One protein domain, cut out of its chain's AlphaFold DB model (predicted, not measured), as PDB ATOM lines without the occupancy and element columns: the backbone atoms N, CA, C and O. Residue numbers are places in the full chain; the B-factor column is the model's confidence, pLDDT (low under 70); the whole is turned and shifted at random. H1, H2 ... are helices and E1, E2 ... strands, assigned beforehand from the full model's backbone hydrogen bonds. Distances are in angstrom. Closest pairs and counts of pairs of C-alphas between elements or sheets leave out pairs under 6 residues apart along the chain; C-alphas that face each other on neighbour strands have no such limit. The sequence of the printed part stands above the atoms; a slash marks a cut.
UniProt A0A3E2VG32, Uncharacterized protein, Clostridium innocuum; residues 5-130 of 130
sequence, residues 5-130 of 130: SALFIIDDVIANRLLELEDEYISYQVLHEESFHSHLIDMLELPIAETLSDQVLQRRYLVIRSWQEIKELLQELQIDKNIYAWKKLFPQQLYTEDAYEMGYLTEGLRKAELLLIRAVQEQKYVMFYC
ATOM      1  N   SER A   5      89.471  69.504 103.662       72.31
ATOM      2  CA  SER A   5      90.799  70.083 103.719       72.31
ATOM      3  C   SER A   5      91.707  69.246 102.837       72.31
ATOM      4  O   SER A   5      91.511  68.036 102.711       72.31
ATOM      5  N   ALA A   6      92.724  69.862 102.256       78.75
ATOM      6  CA  ALA A   6      93.674  69.157 101.419       78.75
ATOM      7  C   ALA A   6      95.104  69.619 101.687       78.75
ATOM      8  O   ALA A   6      95.376  70.801 101.914       78.75
ATOM      9  N   LEU A   7      96.015  68.652 101.657       84.44
ATOM     10  CA  LEU A   7      97.449  68.870 101.586       84.44
ATOM     11  C   LEU A   7      97.907  68.514 100.180       84.44
ATOM     12  O   LEU A   7      97.664  67.401  99.716       84.44
ATOM     13  N   PHE A   8      98.585  69.444  99.525       87.88
ATOM     14  CA  PHE A   8      99.091  69.282  98.173       87.88
ATOM     15  C   PHE A   8     100.612  69.329  98.167       87.88
ATOM     16  O   PHE A   8     101.210  70.161  98.852       87.88
ATOM     17  N   ILE A   9     101.225  68.487  97.338       91.75
ATOM     18  CA  ILE A   9     102.598  68.690  96.877       91.75
ATOM     19  C   ILE A   9     102.501  69.364  95.514       91.75
ATOM     20  O   ILE A   9     101.866  68.835  94.599       91.75
ATOM     21  N   ILE A  10     103.120  70.530  95.394       90.94
ATOM     22  CA  ILE A  10     103.062  71.360  94.194       90.94
ATOM     23  C   ILE A  10     104.470  71.683  93.700       90.94
ATOM     24  O   ILE A  10     105.436  71.689  94.470       90.94
ATOM     25  N   ASP A  11     104.598  71.923  92.400       90.94
ATOM     26  CA  ASP A  11     105.865  72.365  91.831       90.94
ATOM     27  C   ASP A  11     106.159  73.852  92.096       90.94
ATOM     28  O   ASP A  11     105.330  74.618  92.590       90.94
ATOM     29  N   ASP A  12     107.382  74.256  91.755       90.06
ATOM     30  CA  ASP A  12     107.867  75.613  91.995       90.06
ATOM     31  C   ASP A  12     107.135  76.652  91.132       90.06
ATOM     32  O   ASP A  12     107.059  77.820  91.507       90.06
ATOM     33  N   VAL A  13     106.590  76.252  89.978       89.88
ATOM     34  CA  VAL A  13     105.920  77.172  89.049       89.88
ATOM     35  C   VAL A  13     104.639  77.687  89.683       89.88
ATOM     36  O   VAL A  13     104.440  78.900  89.778       89.88
ATOM     37  N   ILE A  14     103.785  76.775  90.152       89.62
ATOM     38  CA  ILE A  14     102.519  77.172  90.763       89.62
ATOM     39  C   ILE A  14     102.724  77.751  92.165       89.62
ATOM     40  O   ILE A  14     102.032  78.700  92.526       89.62
ATOM     41  N   ALA A  15     103.710  77.258  92.924       90.00
ATOM     42  CA  ALA A  15     104.035  77.806  94.239       90.00
ATOM     43  C   ALA A  15     104.459  79.277  94.152       90.00
ATOM     44  O   ALA A  15     103.902  80.112  94.860       90.00
ATOM     45  N   ASN A  16     105.384  79.613  93.245       90.44
ATOM     46  CA  ASN A  16     105.834  80.994  93.066       90.44
ATOM     47  C   ASN A  16     104.691  81.901  92.592       90.44
ATOM     48  O   ASN A  16     104.504  82.975  93.156       90.44
ATOM     49  N   ARG A  17     103.870  81.441  91.633       89.19
ATOM     50  CA  ARG A  17     102.693  82.197  91.171       89.19
ATOM     51  C   ARG A  17     101.734  82.506  92.320       89.19
ATOM     52  O   ARG A  17     101.231  83.617  92.394       89.19
ATOM     53  N   LEU A  18     101.465  81.538  93.196       88.56
ATOM     54  CA  LEU A  18     100.564  81.735  94.332       88.56
ATOM     55  C   LEU A  18     101.179  82.621  95.427       88.56
ATOM     56  O   LEU A  18     100.458  83.392  96.047       88.56
ATOM     57  N   LEU A  19     102.495  82.542  95.655       88.00
ATOM     58  CA  LEU A  19     103.206  83.391  96.623       88.00
ATOM     59  C   LEU A  19     103.279  84.866  96.194       88.00
ATOM     60  O   LEU A  19     103.385  85.739  97.050       88.00
ATOM     61  N   GLU A  20     103.224  85.150  94.892       89.25
ATOM     62  CA  GLU A  20     103.158  86.514  94.347       89.25
ATOM     63  C   GLU A  20     101.772  87.165  94.514       89.25
ATOM     64  O   GLU A  20     101.639  88.381  94.364       89.25
ATOM     65  N   LEU A  21     100.733  86.380  94.818       87.12
ATOM     66  CA  LEU A  21      99.377  86.884  95.004       87.12
ATOM     67  C   LEU A  21      99.169  87.343  96.450       87.12
ATOM     68  O   LEU A  21      99.145  86.541  97.381       87.12
ATOM     69  N   GLU A  22      98.949  88.645  96.633       76.75
ATOM     70  CA  GLU A  22      98.614  89.223  97.943       76.75
ATOM     71  C   GLU A  22      97.156  88.946  98.366       76.75
ATOM     72  O   GLU A  22      96.825  89.031  99.549       76.75
ATOM     73  N   ASP A  23      96.278  88.618  97.411       82.44
ATOM     74  CA  ASP A  23      94.847  88.404  97.635       82.44
ATOM     75  C   ASP A  23      94.507  86.905  97.705       82.44
ATOM     76  O   ASP A  23      94.582  86.168  96.718       82.44
ATOM     77  N   GLU A  24      94.080  86.462  98.889       73.62
ATOM     78  CA  GLU A  24      93.720  85.069  99.172       73.62
ATOM     79  C   GLU A  24      92.514  84.575  98.346       73.62
ATOM     80  O   GLU A  24      92.453  83.399  97.979       73.62
ATOM     81  N   TYR A  25      91.582  85.462  97.976       76.50
ATOM     82  CA  TYR A  25      90.456  85.118  97.106       76.50
ATOM     83  C   TYR A  25      90.916  84.846  95.669       76.50
ATOM     84  O   TYR A  25      90.407  83.926  95.024       76.50
ATOM     85  N   ILE A  26      91.906  85.590  95.171       77.06
ATOM     86  CA  ILE A  26      92.499  85.327  93.852       77.06
ATOM     87  C   ILE A  26      93.273  84.007  93.879       77.06
ATOM     88  O   ILE A  26      93.096  83.177  92.986       77.06
ATOM     89  N   SER A  27      94.061  83.763  94.927       81.12
ATOM     90  CA  SER A  27      94.764  82.489  95.104       81.12
ATOM     91  C   SER A  27      93.798  81.303  95.096       81.12
ATOM     92  O   SER A  27      94.064  80.300  94.439       81.12
ATOM     93  N   TYR A  28      92.630  81.445  95.730       77.31
ATOM     94  CA  TYR A  28      91.574  80.436  95.696       77.31
ATOM     95  C   TYR A  28      91.028  80.174  94.285       77.31
ATOM     96  O   TYR A  28      90.808  79.020  93.917       77.31
ATOM     97  N   GLN A  29      90.827  81.214  93.470       78.44
ATOM     98  CA  GLN A  29      90.384  81.032  92.084       78.44
ATOM     99  C   GLN A  29      91.391  80.214  91.270       78.44
ATOM    100  O   GLN A  29      90.980  79.320  90.531       78.44
ATOM    101  N   VAL A  30      92.692  80.454  91.470       82.69
ATOM    102  CA  VAL A  30      93.762  79.711  90.787       82.69
ATOM    103  C   VAL A  30      93.707  78.215  91.109       82.69
ATOM    104  O   VAL A  30      93.907  77.407  90.208       82.69
ATOM    105  N   LEU A  31      93.357  77.822  92.342       79.88
ATOM    106  CA  LEU A  31      93.207  76.404  92.725       79.88
ATOM    107  C   LEU A  31      92.155  75.657  91.895       79.88
ATOM    108  O   LEU A  31      92.217  74.436  91.756       79.88
ATOM    109  N   HIS A  32      91.174  76.383  91.363       80.00
ATOM    110  CA  HIS A  32      90.087  75.828  90.564       80.00
ATOM    111  C   HIS A  32      90.336  75.904  89.055       80.00
ATOM    112  O   HIS A  32      89.515  75.412  88.282       80.00
ATOM    113  N   GLU A  33      91.462  76.476  88.621       83.81
ATOM    114  CA  GLU A  33      91.864  76.467  87.217       83.81
ATOM    115  C   GLU A  33      92.345  75.064  86.798       83.81
ATOM    116  O   GLU A  33      93.038  74.362  87.540       83.81
ATOM    117  N   GLU A  34      92.049  74.650  85.562       82.44
ATOM    118  CA  GLU A  34      92.588  73.397  85.001       82.44
ATOM    119  C   GLU A  34      94.124  73.388  85.010       82.44
ATOM    120  O   GLU A  34      94.741  72.355  85.263       82.44
ATOM    121  N   SER A  35      94.753  74.553  84.821       82.31
ATOM    122  CA  SER A  35      96.210  74.696  84.873       82.31
ATOM    123  C   SER A  35      96.803  74.361  86.237       82.31
ATOM    124  O   SER A  35      97.933  73.895  86.301       82.31
ATOM    125  N   PHE A  36      96.074  74.555  87.339       86.44
ATOM    126  CA  PHE A  36      96.573  74.153  88.655       86.44
ATOM    127  C   PHE A  36      96.771  72.632  88.733       86.44
ATOM    128  O   PHE A  36      97.780  72.156  89.250       86.44
ATOM    129  N   HIS A  37      95.859  71.867  88.130       83.25
ATOM    130  CA  HIS A  37      95.869  70.407  88.190       83.25
ATOM    131  C   HIS A  37      97.093  69.800  87.488       83.25
ATOM    132  O   HIS A  37      97.545  68.731  87.887       83.25
ATOM    133  N   SER A  38      97.677  70.482  86.492       86.31
ATOM    134  CA  SER A  38      98.927  70.033  85.861       86.31
ATOM    135  C   SER A  38     100.175  70.217  86.730       86.31
ATOM    136  O   SER A  38     101.204  69.622  86.426       86.31
ATOM    137  N   HIS A  39     100.091  71.018  87.794       86.06
ATOM    138  CA  HIS A  39     101.190  71.278  88.730       86.06
ATOM    139  C   HIS A  39     101.052  70.508  90.051       86.06
ATOM    140  O   HIS A  39     101.913  70.611  90.930       86.06
ATOM    141  N   LEU A  40      99.973  69.734  90.198       86.38
ATOM    142  CA  LEU A  40      99.726  68.888  91.354       86.38
ATOM    143  C   LEU A  40     100.544  67.600  91.224       86.38
ATOM    144  O   LEU A  40     100.327  66.793  90.322       86.38
ATOM    145  N   ILE A  41     101.495  67.418  92.137       87.62
ATOM    146  CA  ILE A  41     102.341  66.220  92.209       87.62
ATOM    147  C   ILE A  41     101.638  65.135  93.026       87.62
ATOM    148  O   ILE A  41     101.680  63.958  92.667       87.62
ATOM    149  N   ASP A  42     101.008  65.529  94.134       86.31
ATOM    150  CA  ASP A  42     100.250  64.634  95.005       86.31
ATOM    151  C   ASP A  42      99.218  65.416  95.829       86.31
ATOM    152  O   ASP A  42      99.359  66.629  96.025       86.31
ATOM    153  N   MET A  43      98.198  64.721  96.331       86.38
ATOM    154  CA  MET A  43      97.148  65.292  97.172       86.38
ATOM    155  C   MET A  43      96.686  64.299  98.237       86.38
ATOM    156  O   MET A  43      96.360  63.150  97.948       86.38
ATOM    157  N   LEU A  44      96.553  64.792  99.467       82.44
ATOM    158  CA  LEU A  44      95.851  64.113 100.546       82.44
ATOM    159  C   LEU A  44      94.638  64.925 100.966       82.44
ATOM    160  O   LEU A  44      94.773  66.008 101.534       82.44
ATOM    161  N   GLU A  45      93.461  64.357 100.735       78.31
ATOM    162  CA  GLU A  45      92.224  64.861 101.314       78.31
ATOM    163  C   GLU A  45      92.118  64.428 102.774       78.31
ATOM    164  O   GLU A  45      92.316  63.263 103.134       78.31
ATOM    165  N   LEU A  46      91.774  65.390 103.615       71.81
ATOM    166  CA  LEU A  46      91.555  65.218 105.035       71.81
ATOM    167  C   LEU A  46      90.098  65.610 105.329       71.81
ATOM    168  O   LEU A  46      89.678  66.717 104.969       71.81
ATOM    169  N   PRO A  47      89.290  64.725 105.937       62.47
ATOM    170  CA  PRO A  47      87.878  65.026 106.124       62.47
ATOM    171  C   PRO A  47      87.686  66.084 107.225       62.47
ATOM    172  O   PRO A  47      88.328  66.018 108.275       62.47
ATOM    173  N   ILE A  48      86.785  67.046 107.000       63.03
ATOM    174  CA  ILE A  48      86.412  68.074 107.986       63.03
ATOM    175  C   ILE A  48      85.075  67.692 108.640       63.03
ATOM    176  O   ILE A  48      84.190  67.135 107.989       63.03
ATOM    177  N   ALA A  49      84.916  68.016 109.924       56.34
ATOM    178  CA  ALA A  49      83.650  67.882 110.641       56.34
ATOM    179  C   ALA A  49      82.517  68.675 109.957       56.34
ATOM    180  O   ALA A  49      82.648  69.879 109.728       56.34
ATOM    181  N   GLU A  50      81.373  68.035 109.697       53.00
ATOM    182  CA  GLU A  50      80.184  68.707 109.140       53.00
ATOM    183  C   GLU A  50      79.572  69.743 110.106       53.00
ATOM    184  O   GLU A  50      78.836  70.624 109.675       53.00
ATOM    185  N   THR A  51      79.891  69.666 111.404       52.03
ATOM    186  CA  THR A  51      79.380  70.554 112.465       52.03
ATOM    187  C   THR A  51      80.176  71.846 112.648       52.03
ATOM    188  O   THR A  51      79.763  72.704 113.433       52.03
ATOM    189  N   LEU A  52      81.298  72.027 111.941       52.25
ATOM    190  CA  LEU A  52      81.991  73.312 111.929       52.25
ATOM    191  C   LEU A  52      81.085  74.360 111.286       52.25
ATOM    192  O   LEU A  52      80.638  74.191 110.155       52.25
ATOM    193  N   SER A  53      80.783  75.433 112.021       48.62
ATOM    194  CA  SER A  53      79.882  76.466 111.519       48.62
ATOM    195  C   SER A  53      80.448  77.104 110.248       48.62
ATOM    196  O   SER A  53      81.657  77.330 110.134       48.62
ATOM    197  N   ASP A  54      79.562  77.472 109.318       52.25
ATOM    198  CA  ASP A  54      79.928  78.186 108.088       52.25
ATOM    199  C   ASP A  54      80.770  79.446 108.369       52.25
ATOM    200  O   ASP A  54      81.587  79.843 107.547       52.25
ATOM    201  N   GLN A  55      80.644  80.055 109.555       50.38
ATOM    202  CA  GLN A  55      81.441  81.216 109.973       50.38
ATOM    203  C   GLN A  55      82.917  80.888 110.266       50.38
ATOM    204  O   GLN A  55      83.773  81.751 110.079       50.38
ATOM    205  N   VAL A  56      83.237  79.666 110.710       51.00
ATOM    206  CA  VAL A  56      84.625  79.195 110.909       51.00
ATOM    207  C   VAL A  56      85.215  78.663 109.596       51.00
ATOM    208  O   VAL A  56      86.412  78.813 109.355       51.00
ATOM    209  N   LEU A  57      84.368  78.109 108.724       51.38
ATOM    210  CA  LEU A  57      84.719  77.639 107.375       51.38
ATOM    211  C   LEU A  57      84.903  78.776 106.357       51.38
ATOM    212  O   LEU A  57      85.561  78.594 105.338       51.38
ATOM    213  N   GLN A  58      84.334  79.958 106.616       49.50
ATOM    214  CA  GLN A  58      84.510  81.144 105.769       49.50
ATOM    215  C   GLN A  58      85.940  81.690 105.776       49.50
ATOM    216  O   GLN A  58      86.310  82.434 104.872       49.50
ATOM    217  N   ARG A  59      86.755  81.314 106.765       54.38
ATOM    218  CA  ARG A  59      88.194  81.569 106.741       54.38
ATOM    219  C   ARG A  59      88.874  80.361 106.130       54.38
ATOM    220  O   ARG A  59      89.448  79.540 106.846       54.38
ATOM    221  N   ARG A  60      88.716  80.236 104.814       61.00
ATOM    222  CA  ARG A  60      89.510  79.282 104.061       61.00
ATOM    223  C   ARG A  60      90.940  79.766 104.071       61.00
ATOM    224  O   ARG A  60      91.176  80.901 103.677       61.00
ATOM    225  N   TYR A  61      91.840  78.942 104.581       68.56
ATOM    226  CA  TYR A  61      93.236  79.318 104.738       68.56
ATOM    227  C   TYR A  61      94.057  78.626 103.668       68.56
ATOM    228  O   TYR A  61      94.073  77.393 103.603       68.56
ATOM    229  N   LEU A  62      94.763  79.423 102.868       75.44
ATOM    230  CA  LEU A  62      95.797  78.921 101.977       75.44
ATOM    231  C   LEU A  62      97.169  79.166 102.600       75.44
ATOM    232  O   LEU A  62      97.595  80.305 102.781       75.44
ATOM    233  N   VAL A  63      97.887  78.093 102.920       82.12
ATOM    234  CA  VAL A  63      99.238  78.193 103.482       82.12
ATOM    235  C   VAL A  63     100.209  77.462 102.574       82.12
ATOM    236  O   VAL A  63     100.099  76.254 102.396       82.12
ATOM    237  N   ILE A  64     101.191  78.187 102.041       85.19
ATOM    238  CA  ILE A  64     102.281  77.622 101.242       85.19
ATOM    239  C   ILE A  64     103.549  77.591 102.096       85.19
ATOM    240  O   ILE A  64     103.846  78.538 102.832       85.19
ATOM    241  N   ARG A  65     104.277  76.475 102.031       87.75
ATOM    242  CA  ARG A  65     105.543  76.256 102.736       87.75
ATOM    243  C   ARG A  65     106.574  75.650 101.799       87.75
ATOM    244  O   ARG A  65     106.280  74.714 101.054       87.75
ATOM    245  N   SER A  66     107.787  76.178 101.866       92.19
ATOM    246  CA  SER A  66     108.961  75.617 101.202       92.19
ATOM    247  C   SER A  66     109.388  74.297 101.846       92.19
ATOM    248  O   SER A  66     109.113  74.032 103.019       92.19
ATOM    249  N   TRP A  67     110.118  73.467 101.100       93.31
ATOM    250  CA  TRP A  67     110.642  72.210 101.638       93.31
ATOM    251  C   TRP A  67     111.611  72.434 102.810       93.31
ATOM    252  O   TRP A  67     111.712  71.579 103.687       93.31
ATOM    253  N   GLN A  68     112.319  73.568 102.855       93.06
ATOM    254  CA  GLN A  68     113.206  73.929 103.961       93.06
ATOM    255  C   GLN A  68     112.409  74.148 105.247       93.06
ATOM    256  O   GLN A  68     112.741  73.550 106.268       93.06
ATOM    257  N   GLU A  69     111.326  74.929 105.178       89.06
ATOM    258  CA  GLU A  69     110.425  75.135 106.317       89.06
ATOM    259  C   GLU A  69     109.822  73.804 106.774       89.06
ATOM    260  O   GLU A  69     109.844  73.488 107.959       89.06
ATOM    261  N   ILE A  70     109.345  72.967 105.842       87.88
ATOM    262  CA  ILE A  70     108.808  71.643 106.187       87.88
ATOM    263  C   ILE A  70     109.875  70.758 106.845       87.88
ATOM    264  O   ILE A  70     109.576  70.041 107.796       87.88
ATOM    265  N   LYS A  71     111.127  70.810 106.384       89.25
ATOM    266  CA  LYS A  71     112.232  70.052 106.980       89.25
ATOM    267  C   LYS A  71     112.501  70.475 108.423       89.25
ATOM    268  O   LYS A  71     112.734  69.601 109.255       89.25
ATOM    269  N   GLU A  72     112.498  71.774 108.710       87.25
ATOM    270  CA  GLU A  72     112.651  72.295 110.074       87.25
ATOM    271  C   GLU A  72     111.481  71.850 110.954       87.25
ATOM    272  O   GLU A  72     111.687  71.292 112.029       87.25
ATOM    273  N   LEU A  73     110.257  71.964 110.439       80.69
ATOM    274  CA  LEU A  73     109.052  71.513 111.129       80.69
ATOM    275  C   LEU A  73     109.097  70.014 111.455       80.69
ATOM    276  O   LEU A  73     108.848  69.621 112.591       80.69
ATOM    277  N   LEU A  74     109.477  69.162 110.501       81.81
ATOM    278  CA  LEU A  74     109.575  67.714 110.711       81.81
ATOM    279  C   LEU A  74     110.626  67.317 111.763       81.81
ATOM    280  O   LEU A  74     110.499  66.255 112.368       81.81
ATOM    281  N   GLN A  75     111.645  68.142 112.022       79.38
ATOM    282  CA  GLN A  75     112.599  67.880 113.109       79.38
ATOM    283  C   GLN A  75     111.967  68.073 114.495       79.38
ATOM    284  O   GLN A  75     112.353  67.393 115.448       79.38
ATOM    285  N   GLU A  76     110.986  68.967 114.606       71.88
ATOM    286  CA  GLU A  76     110.276  69.277 115.852       71.88
ATOM    287  C   GLU A  76     109.063  68.360 116.095       71.88
ATOM    288  O   GLU A  76     108.576  68.215 117.223       71.88
ATOM    289  N   LEU A  77     108.585  67.702 115.040       68.06
ATOM    290  CA  LEU A  77     107.383  66.880 115.021       68.06
ATOM    291  C   LEU A  77     107.707  65.387 115.117       68.06
ATOM    292  O   LEU A  77     107.852  64.697 114.118       68.06
ATOM    293  N   GLN A  78     107.733  64.835 116.327       62.06
ATOM    294  CA  GLN A  78     107.597  63.382 116.499       62.06
ATOM    295  C   GLN A  78     106.123  63.083 116.805       62.06
ATOM    296  O   GLN A  78     105.671  63.439 117.895       62.06
ATOM    297  N   ILE A  79     105.362  62.472 115.872       60.03
ATOM    298  CA  ILE A  79     103.914  62.171 116.052       60.03
ATOM    299  C   ILE A  79     103.656  61.502 117.403       60.03
ATOM    300  O   ILE A  79     102.818  61.971 118.175       60.03
ATOM    301  N   ASP A  80     104.436  60.465 117.717       57.31
ATOM    302  CA  ASP A  80     104.279  59.662 118.934       57.31
ATOM    303  C   ASP A  80     104.571  60.449 120.228       57.31
ATOM    304  O   ASP A  80     104.297  59.965 121.325       57.31
ATOM    305  N   LYS A  81     105.121  61.669 120.124       59.75
ATOM    306  CA  LYS A  81     105.460  62.528 121.268       59.75
ATOM    307  C   LYS A  81     104.712  63.858 121.301       59.75
ATOM    308  O   LYS A  81     104.643  64.457 122.371       59.75
ATOM    309  N   ASN A  82     104.182  64.357 120.178       66.44
ATOM    310  CA  ASN A  82     103.653  65.722 120.124       66.44
ATOM    311  C   ASN A  82     102.541  65.947 119.082       66.44
ATOM    312  O   ASN A  82     102.666  66.763 118.168       66.44
ATOM    313  N   ILE A  83     101.400  65.277 119.266       63.75
ATOM    314  CA  ILE A  83     100.182  65.507 118.468       63.75
ATOM    315  C   ILE A  83      99.719  66.978 118.485       63.75
ATOM    316  O   ILE A  83      99.128  67.459 117.524       63.75
ATOM    317  N   TYR A  84     100.020  67.733 119.547       63.78
ATOM    318  CA  TYR A  84      99.670  69.152 119.651       63.78
ATOM    319  C   TYR A  84     100.514  70.055 118.742       63.78
ATOM    320  O   TYR A  84     100.001  71.062 118.256       63.78
ATOM    321  N   ALA A  85     101.780  69.715 118.487       65.19
ATOM    322  CA  ALA A  85     102.598  70.427 117.504       65.19
ATOM    323  C   ALA A  85     102.098  70.170 116.081       65.19
ATOM    324  O   ALA A  85     101.980  71.111 115.305       65.19
ATOM    325  N   TRP A  86     101.686  68.936 115.781       67.25
ATOM    326  CA  TRP A  86     101.028  68.602 114.516       67.25
ATOM    327  C   TRP A  86      99.752  69.405 114.300       67.25
ATOM    328  O   TRP A  86      99.566  69.984 113.234       67.25
ATOM    329  N   LYS A  87      98.917  69.528 115.339       64.19
ATOM    330  CA  LYS A  87      97.737  70.396 115.299       64.19
ATOM    331  C   LYS A  87      98.107  71.828 114.887       64.19
ATOM    332  O   LYS A  87      97.452  72.376 114.028       64.19
ATOM    333  N   LYS A  88      99.195  72.424 115.377       64.06
ATOM    334  CA  LYS A  88      99.567  73.805 114.990       64.06
ATOM    335  C   LYS A  88      99.930  74.000 113.510       64.06
ATOM    336  O   LYS A  88      99.973  75.143 113.065       64.06
ATOM    337  N   LEU A  89     100.240  72.930 112.782       63.03
ATOM    338  CA  LEU A  89     100.676  72.990 111.381       63.03
ATOM    339  C   LEU A  89      99.546  72.820 110.389       63.03
ATOM    340  O   LEU A  89      99.618  73.299 109.263       63.03
ATOM    341  N   PHE A  90      98.507  72.145 110.838       63.84
ATOM    342  CA  PHE A  90      97.266  72.027 110.121       63.84
ATOM    343  C   PHE A  90      96.357  73.190 110.523       63.84
ATOM    344  O   PHE A  90      96.392  73.634 111.671       63.84
ATOM    345  N   PRO A  91      95.521  73.717 109.620       58.94
ATOM    346  CA  PRO A  91      94.476  74.633 110.046       58.94
ATOM    347  C   PRO A  91      93.581  73.974 111.108       58.94
ATOM    348  O   PRO A  91      93.331  72.767 111.060       58.94
ATOM    349  N   GLN A  92      93.109  74.760 112.086       56.97
ATOM    350  CA  GLN A  92      92.334  74.270 113.241       56.97
ATOM    351  C   GLN A  92      91.136  73.395 112.867       56.97
ATOM    352  O   GLN A  92      90.745  72.506 113.624       56.97
ATOM    353  N   GLN A  93      90.601  73.615 111.673       52.94
ATOM    354  CA  GLN A  93      89.490  72.895 111.077       52.94
ATOM    355  C   GLN A  93      89.757  71.384 110.932       52.94
ATOM    356  O   GLN A  93      88.811  70.603 110.963       52.94
ATOM    357  N   LEU A  94      91.022  70.954 110.867       52.56
ATOM    358  CA  LEU A  94      91.420  69.554 110.685       52.56
ATOM    359  C   LEU A  94      91.343  68.673 111.943       52.56
ATOM    360  O   LEU A  94      91.490  67.457 111.844       52.56
ATOM    361  N   TYR A  95      91.155  69.252 113.132       54.56
ATOM    362  CA  TYR A  95      91.269  68.511 114.398       54.56
ATOM    363  C   TYR A  95      90.305  68.974 115.501       54.56
ATOM    364  O   TYR A  95      90.604  68.816 116.693       54.56
ATOM    365  N   THR A  96      89.168  69.560 115.120       51.38
ATOM    366  CA  THR A  96      88.120  69.979 116.064       51.38
ATOM    367  C   THR A  96      87.366  68.784 116.656       51.38
ATOM    368  O   THR A  96      87.188  67.749 116.018       51.38
ATOM    369  N   GLU A  97      87.014  68.926 117.937       45.03
ATOM    370  CA  GLU A  97      86.818  67.840 118.911       45.03
ATOM    371  C   GLU A  97      85.596  66.936 118.683       45.03
ATOM    372  O   GLU A  97      85.570  65.833 119.221       45.03
ATOM    373  N   ASP A  98      84.632  67.328 117.851       47.88
ATOM    374  CA  ASP A  98      83.361  66.595 117.743       47.88
ATOM    375  C   ASP A  98      83.341  65.480 116.676       47.88
ATOM    376  O   ASP A  98      82.343  64.768 116.566       47.88
ATOM    377  N   ALA A  99      84.408  65.293 115.882       47.91
ATOM    378  CA  ALA A  99      84.334  64.471 114.660       47.91
ATOM    379  C   ALA A  99      85.181  63.190 114.600       47.91
ATOM    380  O   ALA A  99      84.965  62.392 113.688       47.91
ATOM    381  N   TYR A 100      86.122  62.946 115.515       53.22
ATOM    382  CA  TYR A 100      87.058  61.829 115.342       53.22
ATOM    383  C   TYR A 100      87.310  61.021 116.607       53.22
ATOM    384  O   TYR A 100      87.859  61.515 117.590       53.22
ATOM    385  N   GLU A 101      87.045  59.715 116.527       57.19
ATOM    386  CA  GLU A 101      87.799  58.758 117.330       57.19
ATOM    387  C   GLU A 101      89.297  58.999 117.063       57.19
ATOM    388  O   GLU A 101      89.731  59.037 115.909       57.19
ATOM    389  N   MET A 102      90.095  59.162 118.123       61.12
ATOM    390  CA  MET A 102      91.533  59.495 118.066       61.12
ATOM    391  C   MET A 102      92.357  58.628 117.089       61.12
ATOM    392  O   MET A 102      93.420  59.054 116.631       61.12
ATOM    393  N   GLY A 103      91.879  57.427 116.741       60.66
ATOM    394  CA  GLY A 103      92.499  56.543 115.753       60.66
ATOM    395  C   GLY A 103      92.522  57.110 114.327       60.66
ATOM    396  O   GLY A 103      93.575  57.090 113.692       60.66
ATOM    397  N   TYR A 104      91.417  57.684 113.844       62.88
ATOM    398  CA  TYR A 104      91.326  58.228 112.479       62.88
ATOM    399  C   TYR A 104      92.192  59.474 112.287       62.88
ATOM    400  O   TYR A 104      92.870  59.609 111.268       62.88
ATOM    401  N   LEU A 105      92.230  60.350 113.296       66.81
ATOM    402  CA  LEU A 105      93.107  61.520 113.296       66.81
ATOM    403  C   LEU A 105      94.577  61.088 113.201       66.81
ATOM    404  O   LEU A 105      95.341  61.631 112.412       66.81
ATOM    405  N   THR A 106      94.960  60.067 113.968       69.38
ATOM    406  CA  THR A 106      96.333  59.547 113.977       69.38
ATOM    407  C   THR A 106      96.736  58.975 112.614       69.38
ATOM    408  O   THR A 106      97.855  59.206 112.157       69.38
ATOM    409  N   GLU A 107      95.838  58.260 111.932       72.25
ATOM    410  CA  GLU A 107      96.108  57.728 110.591       72.25
ATOM    411  C   GLU A 107      96.218  58.838 109.534       72.25
ATOM    412  O   GLU A 107      97.140  58.816 108.716       72.25
ATOM    413  N   GLY A 108      95.327  59.835 109.575       73.69
ATOM    414  CA  GLY A 108      95.390  61.005 108.697       73.69
ATOM    415  C   GLY A 108      96.692  61.792 108.871       73.69
ATOM    416  O   GLY A 108      97.366  62.099 107.888       73.69
ATOM    417  N   LEU A 109      97.105  62.030 110.120       76.25
ATOM    418  CA  LEU A 109      98.365  62.707 110.440       76.25
ATOM    419  C   LEU A 109      99.591  61.908 109.978       76.25
ATOM    420  O   LEU A 109     100.520  62.500 109.438       76.25
ATOM    421  N   ARG A 110      99.589  60.574 110.110       77.25
ATOM    422  CA  ARG A 110     100.670  59.717 109.585       77.25
ATOM    423  C   ARG A 110     100.788  59.795 108.065       77.25
ATOM    424  O   ARG A 110     101.895  59.866 107.540       77.25
ATOM    425  N   LYS A 111      99.663  59.801 107.343       81.31
ATOM    426  CA  LYS A 111      99.667  59.980 105.880       81.31
ATOM    427  C   LYS A 111     100.208  61.354 105.494       81.31
ATOM    428  O   LYS A 111     101.007  61.455 104.567       81.31
ATOM    429  N   ALA A 112      99.822  62.390 106.235       80.94
ATOM    430  CA  ALA A 112     100.324  63.733 106.004       80.94
ATOM    431  C   ALA A 112     101.832  63.839 106.294       80.94
ATOM    432  O   ALA A 112     102.557  64.407 105.487       80.94
ATOM    433  N   GLU A 113     102.334  63.228 107.371       83.88
ATOM    434  CA  GLU A 113     103.770  63.167 107.678       83.88
ATOM    435  C   GLU A 113     104.577  62.514 106.555       83.88
ATOM    436  O   GLU A 113     105.586  63.070 106.124       83.88
ATOM    437  N   LEU A 114     104.112  61.379 106.028       85.94
ATOM    438  CA  LEU A 114     104.770  60.712 104.904       85.94
ATOM    439  C   LEU A 114     104.834  61.609 103.660       85.94
ATOM    440  O   LEU A 114     105.864  61.641 102.984       85.94
ATOM    441  N   LEU A 115     103.774  62.374 103.382       88.00
ATOM    442  CA  LEU A 115     103.768  63.340 102.282       88.00
ATOM    443  C   LEU A 115     104.713  64.514 102.520       88.00
ATOM    444  O   LEU A 115     105.424  64.911 101.602       88.00
ATOM    445  N   LEU A 116     104.780  65.039 103.742       88.12
ATOM    446  CA  LEU A 116     105.732  66.092 104.092       88.12
ATOM    447  C   LEU A 116     107.180  65.606 103.948       88.12
ATOM    448  O   LEU A 116     108.013  66.310 103.382       88.12
ATOM    449  N   ILE A 117     107.480  64.382 104.395       89.44
ATOM    450  CA  ILE A 117     108.798  63.754 104.211       89.44
ATOM    451  C   ILE A 117     109.124  63.639 102.720       89.44
ATOM    452  O   ILE A 117     110.231  63.988 102.306       89.44
ATOM    453  N   ARG A 118     108.162  63.188 101.908       91.75
ATOM    454  CA  ARG A 118     108.317  63.093 100.454       91.75
ATOM    455  C   ARG A 118     108.592  64.462  99.828       91.75
ATOM    456  O   ARG A 118     109.538  64.584  99.056       91.75
ATOM    457  N   ALA A 119     107.839  65.495 100.202       91.12
ATOM    458  CA  ALA A 119     108.057  66.857  99.717       91.12
ATOM    459  C   ALA A 119     109.470  67.366 100.046       91.12
ATOM    460  O   ALA A 119     110.118  67.978  99.200       91.12
ATOM    461  N   VAL A 120     110.005  67.043 101.231       91.62
ATOM    462  CA  VAL A 120     111.395  67.365 101.597       91.62
ATOM    463  C   VAL A 120     112.408  66.608 100.740       91.62
ATOM    464  O   VAL A 120     113.394  67.196 100.296       91.62
ATOM    465  N   GLN A 121     112.184  65.316 100.497       92.81
ATOM    466  CA  GLN A 121     113.070  64.491  99.667       92.81
ATOM    467  C   GLN A 121     113.104  64.967  98.210       92.81
ATOM    468  O   GLN A 121     114.173  65.017  97.605       92.81
ATOM    469  N   GLU A 122     111.946  65.343  97.670       93.94
ATOM    470  CA  GLU A 122     111.789  65.831  96.297       93.94
ATOM    471  C   GLU A 122     112.052  67.341  96.156       93.94
ATOM    472  O   GLU A 122     112.041  67.860  95.039       93.94
ATOM    473  N   GLN A 123     112.322  68.035  97.269       94.75
ATOM    474  CA  GLN A 123     112.546  69.483  97.343       94.75
ATOM    475  C   GLN A 123     111.385  70.290  96.742       94.75
ATOM    476  O   GLN A 123     111.590  71.209  95.951       94.75
ATOM    477  N   LYS A 124     110.154  69.923  97.111       95.00
ATOM    478  CA  LYS A 124     108.907  70.512  96.608       95.00
ATOM    479  C   LYS A 124     108.170  71.322  97.659       95.00
ATOM    480  O   LYS A 124     108.305  71.092  98.859       95.00
ATOM    481  N   TYR A 125     107.370  72.267  97.179       93.25
ATOM    482  CA  TYR A 125     106.496  73.061  98.026       93.25
ATOM    483  C   TYR A 125     105.305  72.230  98.492       93.25
ATOM    484  O   TYR A 125     104.795  71.362  97.779       93.25
ATOM    485  N   VAL A 126     104.853  72.543  99.702       90.00
ATOM    486  CA  VAL A 126     103.622  72.003 100.268       90.00
ATOM    487  C   VAL A 126     102.616  73.128 100.393       90.00
ATOM    488  O   VAL A 126     102.943  74.221 100.860       90.00
ATOM    489  N   MET A 127     101.383  72.843 100.003       88.00
ATOM    490  CA  MET A 127     100.266  73.757 100.159       88.00
ATOM    491  C   MET A 127      99.177  73.107 101.003       88.00
ATOM    492  O   MET A 127      98.747  71.988 100.733       88.00
ATOM    493  N   PHE A 128      98.727  73.827 102.021       82.38
ATOM    494  CA  PHE A 128      97.602  73.453 102.860       82.38
ATOM    495  C   PHE A 128      96.406  74.313 102.484       82.38
ATOM    496  O   PHE A 128      96.519  75.535 102.388       82.38
ATOM    497  N   TYR A 129      95.272  73.656 102.301       76.94
ATOM    498  CA  TYR A 129      93.995  74.269 101.984       76.94
ATOM    499  C   TYR A 129      92.942  73.734 102.955       76.94
ATOM    500  O   TYR A 129      92.844  72.524 103.171       76.94
ATOM    501  N   CYS A 130      92.179  74.627 103.573       70.56
ATOM    502  CA  CYS A 130      91.048  74.323 104.453       70.56
ATOM    503  C   CYS A 130      89.908  75.277 104.153       70.56
ATOM    504  O   CYS A 130      90.236  76.425 103.794       70.56
TER     505      CYS A 130
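Overview. This is residues 5 to 130 of the 130 residues of an uncharacterized protein of Clostridium innocuum (UniProt A0A3E2VG32). A twisted four-stranded sheet has the long helix H7 laid along one face and the short helices H1 and H2 over the other; these are three layers, helices on both faces of a sheet. H5 meets H7 near residue 120, H6 is near both of them, and H4 lies off the sheet between E2 and E3. The printed part has 126 residues with seven named helices and four named strands, in the order E1 H1 H2 H3 E2 H4 E3 H5 H6 H7 E4; the sheet runs E2 - E1 - E4 - E3, all antiparallel. It is of mixed class and compact, with a radius of gyration of the C-alphas of 14.5 A and spans of 37 by 36 by 21 A.

Arrangement. Start at E1, residues 5 to 10, an inner strand. Beside it you find E2, residues 40 to 47, with N 7 and O 44 at 2.9 A, and E4, residues 125 to 129, with N 8 and O 127 at 2.8 A. E3, residues 62 to 65, follows E4 across the sheet, with N 65 and O 126 at 2.9 A. The sheet is twisted, its C-alphas up to 4.4 A off the best plane. H1, residues 12 to 19, is on it at a height of 9.0 A, over E4 and only just not over E1, on which 2 of its C-alphas fall. H2, residues 24 to 31, is on the sheet too, the C-alphas of Glu 24 and Leu 62 being closest to E3 at 7.1 A. H3, residues 34 to 37, and H4, residues 54 to 57, are not on it. On the opposite face from H1, H7, residues 102 to 122, runs along the strands at 8 degrees to E1 on the local plane. H5, residues 67 to 76, touches residues 113 to 120 of H7 alone, closest at the C-alphas of Trp 67 and Val 120, 4.9 A, at a steep tilt of 45 degrees, opposite ways. H6, residues 83 to 89, is close to H7 but not clearly touching, Trp 86 and Leu 109 having the closest C-alphas at 7.6 A. Every O i to N i+4 pair is within hydrogen-bond range in H1, H2 and H7; H5 has 5 of 6 and H6 2 of 3, while H3 and H4 are too short for such a pair.

Along the chain. Find C-alpha 5 at (90.799, 70.083, 103.719), where E1 begins its 15.6 A. E2 is 19.3 A long, E4 13.2 A and H5 14.5 A. H7 starts at C-alpha 102, (91.533, 59.495, 118.066), and covers 30.4 A. E4 ends at C-alpha 129, (93.995, 74.269, 101.984).

Size, cuts and confidence. The C-alphas farthest apart, Glu 34 and Lys 81, are 40.0 A from each other. The printed part has no cut; the H6 to H7 link of 12 residues is long. Mean pLDDT of the printed part is 75.1, and residues 47 to 61 and 77 to 106 are under 70.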